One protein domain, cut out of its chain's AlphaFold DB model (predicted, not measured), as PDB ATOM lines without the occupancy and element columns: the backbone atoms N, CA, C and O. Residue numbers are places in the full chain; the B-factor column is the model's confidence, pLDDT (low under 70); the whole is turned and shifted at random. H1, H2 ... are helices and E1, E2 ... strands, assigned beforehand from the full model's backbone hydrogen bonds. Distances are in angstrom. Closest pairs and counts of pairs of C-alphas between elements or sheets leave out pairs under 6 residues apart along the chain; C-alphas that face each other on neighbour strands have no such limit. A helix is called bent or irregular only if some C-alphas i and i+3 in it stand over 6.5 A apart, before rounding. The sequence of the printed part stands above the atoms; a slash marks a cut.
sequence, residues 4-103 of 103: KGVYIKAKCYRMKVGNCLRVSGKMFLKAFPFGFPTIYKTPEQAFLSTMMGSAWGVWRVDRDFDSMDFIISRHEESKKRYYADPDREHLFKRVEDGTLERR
ATOM      1  N   LYS A   4       5.637  18.673 -22.289       90.56
ATOM      2  CA  LYS A   4       6.444  17.781 -21.441       90.56
ATOM      3  C   LYS A   4       5.673  16.535 -21.012       90.56
ATOM      4  O   LYS A   4       6.235  15.445 -21.031       90.56
ATOM      5  N   GLY A   5       4.392  16.686 -20.673       92.69
ATOM      6  CA  GLY A   5       3.515  15.559 -20.352       92.69
ATOM      7  C   GLY A   5       3.369  14.609 -21.537       92.69
ATOM      8  O   GLY A   5       3.551  13.406 -21.379       92.69
ATOM      9  N   VAL A   6       3.156  15.144 -22.745       94.06
ATOM     10  CA  VAL A   6       3.081  14.338 -23.979       94.06
ATOM     11  C   VAL A   6       4.371  13.540 -24.200       94.06
ATOM     12  O   VAL A   6       4.312  12.341 -24.465       94.06
ATOM     13  N   TYR A   7       5.532  14.176 -24.022       95.25
ATOM     14  CA  TYR A   7       6.829  13.511 -24.137       95.25
ATOM     15  C   TYR A   7       7.001  12.360 -23.133       95.25
ATOM     16  O   TYR A   7       7.369  11.252 -23.528       95.25
ATOM     17  N   ILE A   8       6.705  12.593 -21.847       95.94
ATOM     18  CA  ILE A   8       6.833  11.572 -20.794       95.94
ATOM     19  C   ILE A   8       5.912  10.386 -21.092       95.94
ATOM     20  O   ILE A   8       6.361   9.241 -21.063       95.94
ATOM     21  N   LYS A   9       4.652  10.643 -21.467       95.94
ATOM     22  CA  LYS A   9       3.694   9.588 -21.832       95.94
ATOM     23  C   LYS A   9       4.168   8.770 -23.030       95.94
ATOM     24  O   LYS A   9       4.103   7.546 -22.997       95.94
ATOM     25  N   ALA A  10       4.687   9.425 -24.070       95.94
ATOM     26  CA  ALA A  10       5.209   8.740 -25.251       95.94
ATOM     27  C   ALA A  10       6.408   7.837 -24.917       95.94
ATOM     28  O   ALA A  10       6.536   6.753 -25.485       95.94
ATOM     29  N   LYS A  11       7.275   8.254 -23.985       96.81
ATOM     30  CA  LYS A  11       8.353   7.399 -23.464       96.81
ATOM     31  C   LYS A  11       7.795   6.216 -22.680       96.81
ATOM     32  O   LYS A  11       8.225   5.096 -22.936       96.81
ATOM     33  N   CYS A  12       6.806   6.451 -21.817       95.88
ATOM     34  CA  CYS A  12       6.145   5.395 -21.054       95.88
ATOM     35  C   CYS A  12       5.540   4.332 -21.975       95.88
ATOM     36  O   CYS A  12       5.852   3.159 -21.832       95.88
ATOM     37  N   TYR A  13       4.763   4.720 -22.989       94.88
ATOM     38  CA  TYR A  13       4.128   3.766 -23.910       94.88
ATOM     39  C   TYR A  13       5.102   2.912 -24.739       94.88
ATOM     40  O   TYR A  13       4.684   1.918 -25.321       94.88
ATOM     41  N   ARG A  14       6.394   3.264 -24.787       96.12
ATOM     42  CA  ARG A  14       7.446   2.455 -25.429       96.12
ATOM     43  C   ARG A  14       8.155   1.509 -24.458       96.12
ATOM     44  O   ARG A  14       9.004   0.729 -24.886       96.12
ATOM     45  N   MET A  15       7.870   1.600 -23.161       96.44
ATOM     46  CA  MET A  15       8.464   0.736 -22.148       96.44
ATOM     47  C   MET A  15       7.905  -0.681 -22.256       96.44
ATOM     48  O   MET A  15       6.703  -0.879 -22.425       96.44
ATOM     49  N   LYS A  16       8.789  -1.669 -22.101       96.31
ATOM     50  CA  LYS A  16       8.391  -3.058 -21.866       96.31
ATOM     51  C   LYS A  16       8.004  -3.238 -20.397       96.31
ATOM     52  O   LYS A  16       8.397  -2.436 -19.548       96.31
ATOM     53  N   VAL A  17       7.244  -4.286 -20.101       95.00
ATOM     54  CA  VAL A  17       6.975  -4.696 -18.717       95.00
ATOM     55  C   VAL A  17       8.296  -4.962 -17.989       95.00
ATOM     56  O   VAL A  17       9.221  -5.520 -18.570       95.00
ATOM     57  N   GLY A  18       8.390  -4.501 -16.740       94.12
ATOM     58  CA  GLY A  18       9.597  -4.562 -15.914       94.12
ATOM     59  C   GLY A  18      10.546  -3.374 -16.093       94.12
ATOM     60  O   GLY A  18      11.450  -3.198 -15.280       94.12
ATOM     61  N   ASN A  19      10.343  -2.523 -17.106       97.06
ATOM     62  CA  ASN A  19      11.171  -1.332 -17.277       97.06
ATOM     63  C   ASN A  19      10.753  -0.211 -16.320       97.06
ATOM     64  O   ASN A  19       9.575  -0.055 -15.982       97.06
ATOM     65  N   CYS A  20      11.724   0.651 -16.020       96.56
ATOM     66  CA  CYS A  20      11.525   1.896 -15.289       96.56
ATOM     67  C   CYS A  20      12.000   3.098 -16.116       96.56
ATOM     68  O   CYS A  20      12.959   3.011 -16.885       96.56
ATOM     69  N   LEU A  21      11.335   4.234 -15.935       97.12
ATOM     70  CA  LEU A  21      11.716   5.530 -16.478       97.12
ATOM     71  C   LEU A  21      11.886   6.509 -15.317       97.12
ATOM     72  O   LEU A  21      10.917   6.840 -14.639       97.12
ATOM     73  N   ARG A  22      13.111   6.999 -15.119       97.44
ATOM     74  CA  ARG A  22      13.386   8.097 -14.186       97.44
ATOM     75  C   ARG A  22      13.162   9.431 -14.892       97.44
ATOM     76  O   ARG A  22      13.676   9.660 -15.988       97.44
ATOM     77  N   VAL A  23      12.386  10.307 -14.268       97.06
ATOM     78  CA  VAL A  23      12.051  11.640 -14.768       97.06
ATOM     79  C   VAL A  23      12.427  12.665 -13.714       97.06
ATOM     80  O   VAL A  23      12.027  12.542 -12.559       97.06
ATOM     81  N   SER A  24      13.132  13.716 -14.139       96.44
ATOM     82  CA  SER A  24      13.499  14.810 -13.242       96.44
ATOM     83  C   SER A  24      12.275  15.384 -12.523       96.44
ATOM     84  O   SER A  24      11.288  15.738 -13.184       96.44
ATOM     85  N   GLY A  25      12.365  15.578 -11.205       94.75
ATOM     86  CA  GLY A  25      11.287  16.149 -10.388       94.75
ATOM     87  C   GLY A  25      10.720  17.448 -10.961       94.75
ATOM     88  O   GLY A  25       9.517  17.591 -11.187       94.75
ATOM     89  N   LYS A  26      11.603  18.384 -11.330       94.50
ATOM     90  CA  LYS A  26      11.224  19.676 -11.931       94.50
ATOM     91  C   LYS A  26      10.493  19.519 -13.268       94.50
ATOM     92  O   LYS A  26       9.648  20.350 -13.612       94.50
ATOM     93  N   MET A  27      10.838  18.502 -14.058       94.94
ATOM     94  CA  MET A  27      10.168  18.222 -15.328       94.94
ATOM     95  C   MET A  27       8.786  17.617 -15.093       94.94
ATOM     96  O   MET A  27       7.829  18.062 -15.726       94.94
ATOM     97  N   PHE A  28       8.689  16.659 -14.170       95.75
ATOM     98  CA  PHE A  28       7.458  15.947 -13.849       95.75
ATOM     99  C   PHE A  28       6.398  16.876 -13.245       95.75
ATOM    100  O   PHE A  28       5.287  16.955 -13.763       95.75
ATOM    101  N   LEU A  29       6.768  17.685 -12.247       93.94
ATOM    102  CA  LEU A  29       5.856  18.633 -11.590       93.94
ATOM    103  C   LEU A  29       5.312  19.701 -12.557       93.94
ATOM    104  O   LEU A  29       4.171  20.131 -12.443       93.94
ATOM    105  N   LYS A  30       6.107  20.111 -13.557       93.56
ATOM    106  CA  LYS A  30       5.643  21.008 -14.634       93.56
ATOM    107  C   LYS A  30       4.786  20.294 -15.684       93.56
ATOM    108  O   LYS A  30       4.072  20.949 -16.444       93.56
ATOM    109  N   ALA A  31       4.922  18.978 -15.809       95.00
ATOM    110  CA  ALA A  31       4.179  18.175 -16.769       95.00
ATOM    111  C   ALA A  31       2.773  17.828 -16.264       95.00
ATOM    112  O   ALA A  31       1.821  17.887 -17.048       95.00
ATOM    113  N   PHE A  32       2.662  17.530 -14.968       93.25
ATOM    114  CA  PHE A  32       1.456  17.038 -14.309       93.25
ATOM    115  C   PHE A  32       1.091  17.957 -13.133       93.25
ATOM    116  O   PHE A  32       1.540  17.724 -12.010       93.25
ATOM    117  N   PRO A  33       0.335  19.042 -13.390       90.25
ATOM    118  CA  PRO A  33      -0.100  19.952 -12.339       90.25
ATOM    119  C   PRO A  33      -1.070  19.254 -11.378       90.25
ATOM    120  O   PRO A  33      -1.883  18.428 -11.790       90.25
ATOM    121  N   PHE A  34      -0.973  19.621 -10.107       91.19
ATOM    122  CA  PHE A  34      -1.766  19.115  -8.989       91.19
ATOM    123  C   PHE A  34      -2.019  20.267  -8.002       91.19
ATOM    124  O   PHE A  34      -1.369  21.311  -8.093       91.19
ATOM    125  N   GLY A  35      -2.954  20.098  -7.070       88.38
ATOM    126  CA  GLY A  35      -3.454  21.186  -6.228       88.38
ATOM    127  C   GLY A  35      -4.351  22.147  -7.014       88.38
ATOM    128  O   GLY A  35      -4.719  21.862  -8.151       88.38
ATOM    129  N   PHE A  36      -4.718  23.288  -6.432       83.62
ATOM    130  CA  PHE A  36      -5.620  24.253  -7.073       83.62
ATOM    131  C   PHE A  36      -5.020  24.813  -8.384       83.62
ATOM    132  O   PHE A  36      -3.857  25.225  -8.376       83.62
ATOM    133  N   PRO A  37      -5.764  24.862  -9.511       87.31
ATOM    134  CA  PRO A  37      -7.208  24.627  -9.674       87.31
ATOM    135  C   PRO A  37      -7.599  23.192 -10.095       87.31
ATOM    136  O   PRO A  37      -8.697  22.967 -10.591       87.31
ATOM    137  N   THR A  38      -6.704  22.216  -9.973       87.75
ATOM    138  CA  THR A  38      -6.961  20.812 -10.335       87.75
ATOM    139  C   THR A  38      -7.616  20.023  -9.195       87.75
ATOM    140  O   THR A  38      -7.499  20.387  -8.027       87.75
ATOM    141  N   ILE A  39      -8.249  18.896  -9.537       86.69
ATOM    142  CA  ILE A  39      -8.814  17.933  -8.573       86.69
ATOM    143  C   ILE A  39      -7.762  16.994  -7.955       86.69
ATOM    144  O   ILE A  39      -8.038  16.299  -6.981       86.69
ATOM    145  N   TYR A  40      -6.554  16.937  -8.523       89.06
ATOM    146  CA  TYR A  40      -5.517  15.999  -8.096       89.06
ATOM    147  C   TYR A  40      -4.793  16.524  -6.859       89.06
ATOM    148  O   TYR A  40      -4.319  17.658  -6.850       89.06
ATOM    149  N   LYS A  41      -4.637  15.684  -5.832       88.56
ATOM    150  CA  LYS A  41      -3.905  16.051  -4.608       88.56
ATOM    151  C   LYS A  41      -2.397  15.932  -4.781       88.56
ATOM    152  O   LYS A  41      -1.652  16.664  -4.138       88.56
ATOM    153  N   THR A  42      -1.951  15.023  -5.646       90.19
ATOM    154  CA  THR A  42      -0.528  14.783  -5.897       90.19
ATOM    155  C   THR A  42      -0.224  14.693  -7.401       90.19
ATOM    156  O   THR A  42      -1.114  14.371  -8.199       90.19
ATOM    157  N   PRO A  43       1.020  14.978  -7.833       91.56
ATOM    158  CA  PRO A  43       1.404  14.901  -9.245       91.56
ATOM    159  C   PRO A  43       1.344  13.469  -9.800       91.56
ATOM    160  O   PRO A  43       1.082  13.280 -10.985       91.56
ATOM    161  N   GLU A  44       1.550  12.450  -8.965       91.50
ATOM    162  CA  GLU A  44       1.418  11.036  -9.333       91.50
ATOM    163  C   GLU A  44      -0.022  10.714  -9.725       91.50
ATOM    164  O   GLU A  44      -0.244  10.057 -10.741       91.50
ATOM    165  N   GLN A  45      -1.006  11.223  -8.974       88.69
ATOM    166  CA  GLN A  45      -2.416  11.067  -9.330       88.69
ATOM    167  C   GLN A  45      -2.728  11.726 -10.673       88.69
ATOM    168  O   GLN A  45      -3.384  11.111 -11.513       88.69
ATOM    169  N   ALA A  46      -2.222  12.943 -10.887       91.44
ATOM    170  CA  ALA A  46      -2.390  13.674 -12.138       91.44
ATOM    171  C   ALA A  46      -1.718  12.968 -13.329       91.44
ATOM    172  O   ALA A  46      -2.215  13.037 -14.448       91.44
ATOM    173  N   PHE A  47      -0.593  12.280 -13.120       93.06
ATOM    174  CA  PHE A  47       0.013  11.442 -14.152       93.06
ATOM    175  C   PHE A  47      -0.823  10.187 -14.421       93.06
ATOM    176  O   PHE A  47      -1.202   9.941 -15.569       93.06
ATOM    177  N   LEU A  48      -1.119   9.407 -13.376       91.25
ATOM    178  CA  LEU A  48      -1.792   8.111 -13.477       91.25
ATOM    179  C   LEU A  48      -3.193   8.231 -14.084       91.25
ATOM    180  O   LEU A  48      -3.582   7.355 -14.857       91.25
ATOM    181  N   SER A  49      -3.909   9.330 -13.827       88.31
ATOM    182  CA  SER A  49      -5.213   9.606 -14.447       88.31
ATOM    183  C   SER A  49      -5.156   9.683 -15.973       88.31
ATOM    184  O   SER A  49      -6.136   9.406 -16.659       88.31
ATOM    185  N   THR A  50      -3.993  10.032 -16.529       89.75
ATOM    186  CA  THR A  50      -3.808  10.200 -17.973       89.75
ATOM    187  C   THR A  50      -3.279   8.948 -18.673       89.75
ATOM    188  O   THR A  50      -3.162   8.948 -19.907       89.75
ATOM    189  N   MET A  51      -2.918   7.909 -17.916       91.88
ATOM    190  CA  MET A  51      -2.277   6.700 -18.425       91.88
ATOM    191  C   MET A  51      -3.281   5.559 -18.561       91.88
ATOM    192  O   MET A  51      -3.905   5.139 -17.590       91.88
ATOM    193  N   MET A  52      -3.389   4.991 -19.762       88.31
ATOM    194  CA  MET A  52      -4.193   3.784 -19.976       88.31
ATOM    195  C   MET A  52      -3.613   2.609 -19.193       88.31
ATOM    196  O   MET A  52      -2.400   2.408 -19.206       88.31
ATOM    197  N   GLY A  53      -4.458   1.812 -18.542       85.12
ATOM    198  CA  GLY A  53      -3.998   0.677 -17.739       85.12
ATOM    199  C   GLY A  53      -3.754   1.010 -16.259       85.12
ATOM    200  O   GLY A  53      -3.646   0.097 -15.445       85.12
ATOM    201  N   SER A  54      -3.686   2.289 -15.865       84.94
ATOM    202  CA  SER A  54      -3.337   2.682 -14.484       84.94
ATOM    203  C   SER A  54      -4.332   2.162 -13.440       84.94
ATOM    204  O   SER A  54      -3.934   1.719 -12.362       84.94
ATOM    205  N   ALA A  55      -5.620   2.125 -13.790       81.69
ATOM    206  CA  ALA A  55      -6.665   1.539 -12.961       81.69
ATOM    207  C   ALA A  55      -6.442   0.045 -12.677       81.69
ATOM    208  O   ALA A  55      -6.971  -0.437 -11.688       81.69
ATOM    209  N   TRP A  56      -5.643  -0.657 -13.484       84.62
ATOM    210  CA  TRP A  56      -5.325  -2.084 -13.369       84.62
ATOM    211  C   TRP A  56      -3.875  -2.333 -12.924       84.62
ATOM    212  O   TRP A  56      -3.316  -3.399 -13.159       84.62
ATOM    213  N   GLY A  57      -3.212  -1.335 -12.330       85.12
ATOM    214  CA  GLY A  57      -1.857  -1.506 -11.782       85.12
ATOM    215  C   GLY A  57      -0.732  -1.548 -12.801       85.12
ATOM    216  O   GLY A  57       0.415  -1.760 -12.430       85.12
ATOM    217  N   VAL A  58      -1.037  -1.290 -14.069       91.69
ATOM    218  CA  VAL A  58      -0.063  -1.324 -15.161       91.69
ATOM    219  C   VAL A  58       1.055  -0.290 -14.978       91.69
ATOM    220  O   VAL A  58       2.166  -0.470 -15.477       91.69
ATOM    221  N   TRP A  59       0.771   0.801 -14.268       92.44
ATOM    222  CA  TRP A  59       1.727   1.867 -13.999       92.44
ATOM    223  C   TRP A  59       1.831   2.114 -12.506       92.44
ATOM    224  O   TRP A  59       0.816   2.279 -11.828       92.44
ATOM    225  N   ARG A  60       3.066   2.228 -12.031       90.62
ATOM    226  CA  ARG A  60       3.387   2.724 -10.697       90.62
ATOM    227  C   ARG A  60       4.266   3.957 -10.830       90.62
ATOM    228  O   ARG A  60       5.087   4.032 -11.742       90.62
ATOM    229  N   VAL A  61       4.063   4.924  -9.945       92.12
ATOM    230  CA  VAL A  61       4.939   6.087  -9.825       92.12
ATOM    231  C   VAL A  61       5.365   6.201  -8.380       92.12
ATOM    232  O   VAL A  61       4.516   6.305  -7.500       92.12
ATOM    233  N   ASP A  62       6.671   6.190  -8.168       92.12
ATOM    234  CA  ASP A  62       7.289   6.422  -6.874       92.12
ATOM    235  C   ASP A  62       8.154   7.681  -6.952       92.12
ATOM    236  O   ASP A  62       8.658   8.058  -8.016       92.12
ATOM    237  N   ARG A  63       8.325   8.341  -5.808       92.94
ATOM    238  CA  ARG A  63       9.199   9.499  -5.669       92.94
ATOM    239  C   ARG A  63      10.475   9.076  -4.959       92.94
ATOM    240  O   ARG A  63      10.429   8.519  -3.868       92.94
ATOM    241  N   ASP A  64      11.602   9.360  -5.587       93.12
ATOM    242  CA  ASP A  64      12.924   9.235  -4.992       93.12
ATOM    243  C   ASP A  64      13.141  10.463  -4.094       93.12
ATOM    244  O   ASP A  64      13.148  11.593  -4.581       93.12
ATOM    245  N   PHE A  65      13.201  10.277  -2.773       89.62
ATOM    246  CA  PHE A  65      13.225  11.396  -1.819       89.62
ATOM    247  C   PHE A  65      14.576  12.115  -1.751       89.62
ATOM    248  O   PHE A  65      14.600  13.293  -1.397       89.62
ATOM    249  N   ASP A  66      15.665  11.454  -2.145       91.38
ATOM    250  CA  ASP A  66      17.002  12.047  -2.137       91.38
ATOM    251  C   ASP A  66      17.190  12.972  -3.342       91.38
ATOM    252  O   ASP A  66      17.619  14.120  -3.219       91.38
ATOM    253  N   SER A  67      16.825  12.484  -4.529       92.00
ATOM    254  CA  SER A  67      16.952  13.246  -5.780       92.00
ATOM    255  C   SER A  67      15.727  14.102  -6.106       92.00
ATOM    256  O   SER A  67      15.803  14.996  -6.950       92.00
ATOM    257  N   MET A  68      14.596  13.842  -5.445       92.88
ATOM    258  CA  MET A  68      13.275  14.401  -5.754       92.88
ATOM    259  C   MET A  68      12.753  14.048  -7.154       92.88
ATOM    260  O   MET A  68      11.798  14.670  -7.633       92.88
ATOM    261  N   ASP A  69      13.349  13.046  -7.798       96.88
ATOM    262  CA  ASP A  69      12.928  12.539  -9.096       96.88
ATOM    263  C   ASP A  69      11.755  11.562  -8.975       96.88
ATOM    264  O   ASP A  69      11.491  10.975  -7.927       96.88
ATOM    265  N   PHE A  70      11.041  11.381 -10.083       96.81
ATOM    266  CA  PHE A  70       9.945  10.424 -10.179       96.81
ATOM    267  C   PHE A  70      10.392   9.207 -10.973       96.81
ATOM    268  O   PHE A  70      10.942   9.331 -12.070       96.81
ATOM    269  N   ILE A  71      10.129   8.029 -10.428       97.19
ATOM    270  CA  ILE A  71      10.405   6.746 -11.060       97.19
ATOM    271  C   ILE A  71       9.065   6.161 -11.485       97.19
ATOM    272  O   ILE A  71       8.204   5.877 -10.657       97.19
ATOM    273  N   ILE A  72       8.885   6.011 -12.793       96.38
ATOM    274  CA  ILE A  72       7.686   5.431 -13.392       96.38
ATOM    275  C   ILE A  72       8.019   4.000 -13.793       96.38
ATOM    276  O   ILE A  72       8.930   3.788 -14.591       96.38
ATOM    277  N   SER A  73       7.260   3.034 -13.294       95.75
ATOM    278  CA  SER A  73       7.484   1.606 -13.534       95.75
ATOM    279  C   SER A  73       6.328   1.012 -14.336       95.75
ATOM    280  O   SER A  73       5.159   1.322 -14.077       95.75
ATOM    281  N   ARG A  74       6.650   0.165 -15.325       95.06
ATOM    282  CA  ARG A  74       5.662  -0.572 -16.128       95.06
ATOM    283  C   ARG A  74       5.507  -1.992 -15.594       95.06
ATOM    284  O   ARG A  74       6.474  -2.748 -15.549       95.06
ATOM    285  N   HIS A  75       4.274  -2.378 -15.299       91.81
ATOM    286  CA  HIS A  75       3.906  -3.707 -14.818       91.81
ATOM    287  C   HIS A  75       2.954  -4.415 -15.792       91.81
ATOM    288  O   HIS A  75       2.441  -3.803 -16.739       91.81
ATOM    289  N   GLU A  76       2.747  -5.712 -15.557       91.44
ATOM    290  CA  GLU A  76       1.648  -6.461 -16.171       91.44
ATOM    291  C   GLU A  76       0.296  -5.904 -15.720       91.44
ATOM    292  O   GLU A  76       0.164  -5.339 -14.630       91.44
ATOM    293  N   GLU A  77      -0.721  -6.082 -16.560       88.00
ATOM    294  CA  GLU A  77      -2.090  -5.760 -16.174       88.00
ATOM    295  C   GLU A  77      -2.564  -6.702 -15.065       88.00
ATOM    296  O   GLU A  77      -2.511  -7.927 -15.183       88.00
ATOM    297  N   SER A  78      -3.032  -6.118 -13.967       81.75
ATOM    298  CA  SER A  78      -3.544  -6.842 -12.816       81.75
ATOM    299  C   SER A  78      -5.063  -6.753 -12.759       81.75
ATOM    300  O   SER A  78      -5.678  -5.742 -13.089       81.75
ATOM    301  N   LYS A  79      -5.694  -7.803 -12.227       77.56
ATOM    302  CA  LYS A  79      -7.121  -7.758 -11.868       77.56
ATOM    303  C   LYS A  79      -7.394  -6.813 -10.689       77.56
ATOM    304  O   LYS A  79      -8.551  -6.486 -10.429       77.56
ATOM    305  N   LYS A  80      -6.353  -6.389  -9.962       71.69
ATOM    306  CA  LYS A  80      -6.460  -5.484  -8.815       71.69
ATOM    307  C   LYS A  80      -6.432  -4.025  -9.263       71.69
ATOM    308  O   LYS A  80      -5.716  -3.664 -10.197       71.69
ATOM    309  N   ARG A  81      -7.174  -3.166  -8.555       74.12
ATOM    310  CA  ARG A  81      -7.148  -1.721  -8.805       74.12
ATOM    311  C   ARG A  81      -6.043  -1.040  -8.012       74.12
ATOM    312  O   ARG A  81      -5.882  -1.345  -6.842       74.12
ATOM    313  N   TYR A  82      -5.297  -0.117  -8.619       73.88
ATOM    314  CA  TYR A  82      -4.170   0.577  -7.956       73.88
ATOM    315  C   TYR A  82      -4.325   2.098  -7.906       73.88
ATOM    316  O   TYR A  82      -3.862   2.754  -6.964       73.88
ATOM    317  N   TYR A  83      -4.998   2.660  -8.906       73.75
ATOM    318  CA  TYR A  83      -5.332   4.072  -8.989       73.75
ATOM    319  C   TYR A  83      -6.854   4.257  -8.960       73.75
ATOM    320  O   TYR A  83      -7.582   3.584  -9.692       73.75
ATOM    321  N   ALA A  84      -7.315   5.168  -8.103       66.75
ATOM    322  CA  ALA A  84      -8.671   5.688  -8.111       66.75
ATOM    323  C   ALA A  84      -8.580   7.154  -8.505       66.75
ATOM    324  O   ALA A  84      -7.740   7.890  -7.988       66.75
ATOM    325  N   ASP A  85      -9.456   7.542  -9.421       68.44
ATOM    326  CA  ASP A  85      -9.727   8.938  -9.729       68.44
ATOM    327  C   ASP A  85      -9.992   9.711  -8.418       68.44
ATOM    328  O   ASP A  85     -10.734   9.176  -7.581       68.44
ATOM    329  N   PRO A  86      -9.405  10.907  -8.198       70.81
ATOM    330  CA  PRO A  86      -9.697  11.755  -7.045       70.81
ATOM    331  C   PRO A  86     -11.188  11.860  -6.729       70.81
ATOM    332  O   PRO A  86     -11.578  11.735  -5.567       70.81
ATOM    333  N   ASP A  87     -12.035  11.958  -7.758       71.56
ATOM    334  CA  ASP A  87     -13.489  12.076  -7.602       71.56
ATOM    335  C   ASP A  87     -14.142  10.805  -7.033       71.56
ATOM    336  O   ASP A  87     -15.293  10.812  -6.600       71.56
ATOM    337  N   ARG A  88     -13.409   9.690  -6.999       69.62
ATOM    338  CA  ARG A  88     -13.854   8.378  -6.516       69.62
ATOM    339  C   ARG A  88     -13.063   7.882  -5.310       69.62
ATOM    340  O   ARG A  88     -13.341   6.780  -4.845       69.62
ATOM    341  N   GLU A  89     -12.132   8.660  -4.751       75.56
ATOM    342  CA  GLU A  89     -11.383   8.272  -3.541       75.56
ATOM    343  C   GLU A  89     -12.300   7.926  -2.359       75.56
ATOM    344  O   GLU A  89     -11.972   7.066  -1.545       75.56
ATOM    345  N   HIS A  90     -13.478   8.546  -2.279       78.69
ATOM    346  CA  HIS A  90     -14.476   8.249  -1.251       78.69
ATOM    347  C   HIS A  90     -15.122   6.857  -1.401       78.69
ATOM    348  O   HIS A  90     -15.693   6.356  -0.438       78.69
ATOM    349  N   LEU A  91     -15.027   6.219  -2.574       80.62
ATOM    350  CA  LEU A  91     -15.590   4.890  -2.858       80.62
ATOM    351  C   LEU A  91     -14.598   3.750  -2.608       80.62
ATOM    352  O   LEU A  91     -15.004   2.590  -2.551       80.62
ATOM    353  N   PHE A  92     -13.305   4.059  -2.495       80.94
ATOM    354  CA  PHE A  92     -12.243   3.060  -2.396       80.94
ATOM    355  C   PHE A  92     -11.358   3.313  -1.166       80.94
ATOM    356  O   PHE A  92     -11.205   4.441  -0.696       80.94
ATOM    357  N   LYS A  93     -10.785   2.251  -0.603       83.25
ATOM    358  CA  LYS A  93      -9.753   2.309   0.440       83.25
ATOM    359  C   LYS A  93      -8.483   1.655  -0.096       83.25
ATOM    360  O   LYS A  93      -8.562   0.647  -0.794       83.25
ATOM    361  N   ARG A  94      -7.321   2.232   0.215       81.06
ATOM    362  CA  ARG A  94      -6.030   1.610  -0.096       81.06
ATOM    363  C   ARG A  94      -5.681   0.624   1.015       81.06
ATOM    364  O   ARG A  94      -5.752   0.997   2.182       81.06
ATOM    365  N   VAL A  95      -5.352  -0.607   0.647       84.50
ATOM    366  CA  VAL A  95      -4.911  -1.658   1.575       84.50
ATOM    367  C   VAL A  95      -3.382  -1.767   1.588       84.50
ATOM    368  O   VAL A  95      -2.708  -1.106   0.794       84.50
ATOM    369  N   GLU A  96      -2.828  -2.562   2.506       77.25
ATOM    370  CA  GLU A  96      -1.379  -2.640   2.774       77.25
ATOM    371  C   GLU A  96      -0.532  -2.961   1.535       77.25
ATOM    372  O   GLU A  96       0.544  -2.395   1.364       77.25
ATOM    373  N   ASP A  97      -1.030  -3.804   0.627       76.50
ATOM    374  CA  ASP A  97      -0.324  -4.168  -0.612       76.50
ATOM    375  C   ASP A  97      -0.371  -3.069  -1.699       76.50
ATOM    376  O   ASP A  97       0.090  -3.263  -2.828       76.50
ATOM    377  N   GLY A  98      -0.939  -1.905  -1.370       69.19
ATOM    378  CA  GLY A  98      -1.086  -0.754  -2.252       69.19
ATOM    379  C   GLY A  98      -2.289  -0.834  -3.188       69.19
ATOM    380  O   GLY A  98      -2.506   0.110  -3.951       69.19
ATOM    381  N   THR A  99      -3.082  -1.905  -3.143       78.81
ATOM    382  CA  THR A  99      -4.275  -2.047  -3.982       78.81
ATOM    383  C   THR A  99      -5.468  -1.299  -3.394       78.81
ATOM    384  O   THR A  99      -5.446  -0.824  -2.257       78.81
ATOM    385  N   LEU A 100      -6.495  -1.105  -4.214       77.81
ATOM    386  CA  LEU A 100      -7.708  -0.377  -3.886       77.81
ATOM    387  C   LEU A 100      -8.874  -1.351  -3.806       77.81
ATOM    388  O   LEU A 100      -9.279  -1.941  -4.810       77.81
ATOM    389  N   GLU A 101      -9.445  -1.454  -2.617       81.62
ATOM    390  CA  GLU A 101     -10.687  -2.174  -2.375       81.62
ATOM    391  C   GLU A 101     -11.851  -1.195  -2.360       81.62
ATOM    392  O   GLU A 101     -11.713  -0.053  -1.914       81.62
ATOM    393  N   ARG A 102     -13.013  -1.631  -2.847       80.88
ATOM    394  CA  ARG A 102     -14.240  -0.859  -2.649       80.88
ATOM    395  C   ARG A 102     -14.527  -0.816  -1.146       80.88
ATOM    396  O   ARG A 102     -14.365  -1.832  -0.472       80.88
ATOM    397  N   ARG A 103     -14.869   0.367  -0.642       80.19
ATOM    398  CA  ARG A 103     -15.311   0.529   0.746       80.19
ATOM    399  C   ARG A 103     -16.620  -0.202   0.997       80.19
ATOM    400  O   ARG A 103     -17.428  -0.289   0.042       80.19
TER     401      ARG A 103
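This is residues 4 to 103 of the 103 residues of an uncharacterized protein of marine sediment metagenome (UniProt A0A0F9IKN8). Look for two parts: a larger body, where a three-stranded sheet has H3 over E2 while H1 and H2 graze it and meet at a corner, and a small piece of H4 and the hairpin E4 and E5, set off beyond H3. A long link from E3 leads from the sheet to the small piece. You have 100 printed residues, with the named elements in the order H1 E1 H2 H3 E2 E3 H4 E4 E5; the class is mixed, helices and strands, with under half of the residues in named elements. The sheets run E1 - E3 - E2 and E4 - E5, both all antiparallel. The whole is compact, with a radius of gyration of the C-alphas of 13.2 A and spans of 35 by 34 by 26 A.

Find C-alpha 4 at (6.444, 17.781, -21.441); from there H1 runs 12.4 A to residue 12. Next come E1, residues 20 to 23, H2, residues 25 to 31, and H3, residues 43 to 48. E2, residues 59 to 63, begins at C-alpha 59 (1.727, 1.867, -13.999) and runs 13.5 A; E3, residues 70 to 74, runs 13.2 A. H4, residues 86 to 91, is irregular, with C-alphas 87 and 90 at 7.5 A. E4 is residues 92 to 94, and E5, residues 100 to 102, ends at C-alpha 102 (-14.240, -0.859, -2.649).

Start at E3, the inner strand: N 21 and O 72 are 2.8 A apart toward E1, and N 71 and O 62 are 2.8 A apart toward E2, its hairpin partner. E1, H2 H3 and E2 form a split strand-helix-strand unit, two strands running the same way with E3 between them, and its crossover is right-handed. H3 is on this sheet, over E2 at a height over the sheet of 8.9 A, and runs along the strands; the closest C-alphas, of Glu 44 and Val 61, are 6.1 A apart. H1 only grazes the sheet with residues 8 to 12, and H2 with residues 25 to 29. H1 and H2 touch, about perpendicular at 74 degrees, closest at the C-alphas of Gly 5 and Ala 31, 4.5 A. H4 is close to but not clearly touching H3, with the C-alphas of Gln 45 and Pro 86 7.7 A apart. In the hairpin E4 and E5, N 93 and O 101 are 2.8 A apart; both strands are apart from E1, E2 and E3. Every O i to N i+4 pair is within hydrogen-bond range in H1 and H3, against 2 of 3 in H2 and 0 of 2 in H4, where 2 of 3 O i to N i+3 pairs are.

The C-alphas farthest apart, of Tyr 7 and Arg 103, the chain's last residue, stand at 35.7 A. The printed part has no cut; the links H2 to H3 and E3 to H4 are long. Check the B-factor column: the mean pLDDT of the printed part is 88.2, and residues 84 to 85, 88 and 98 are under 70.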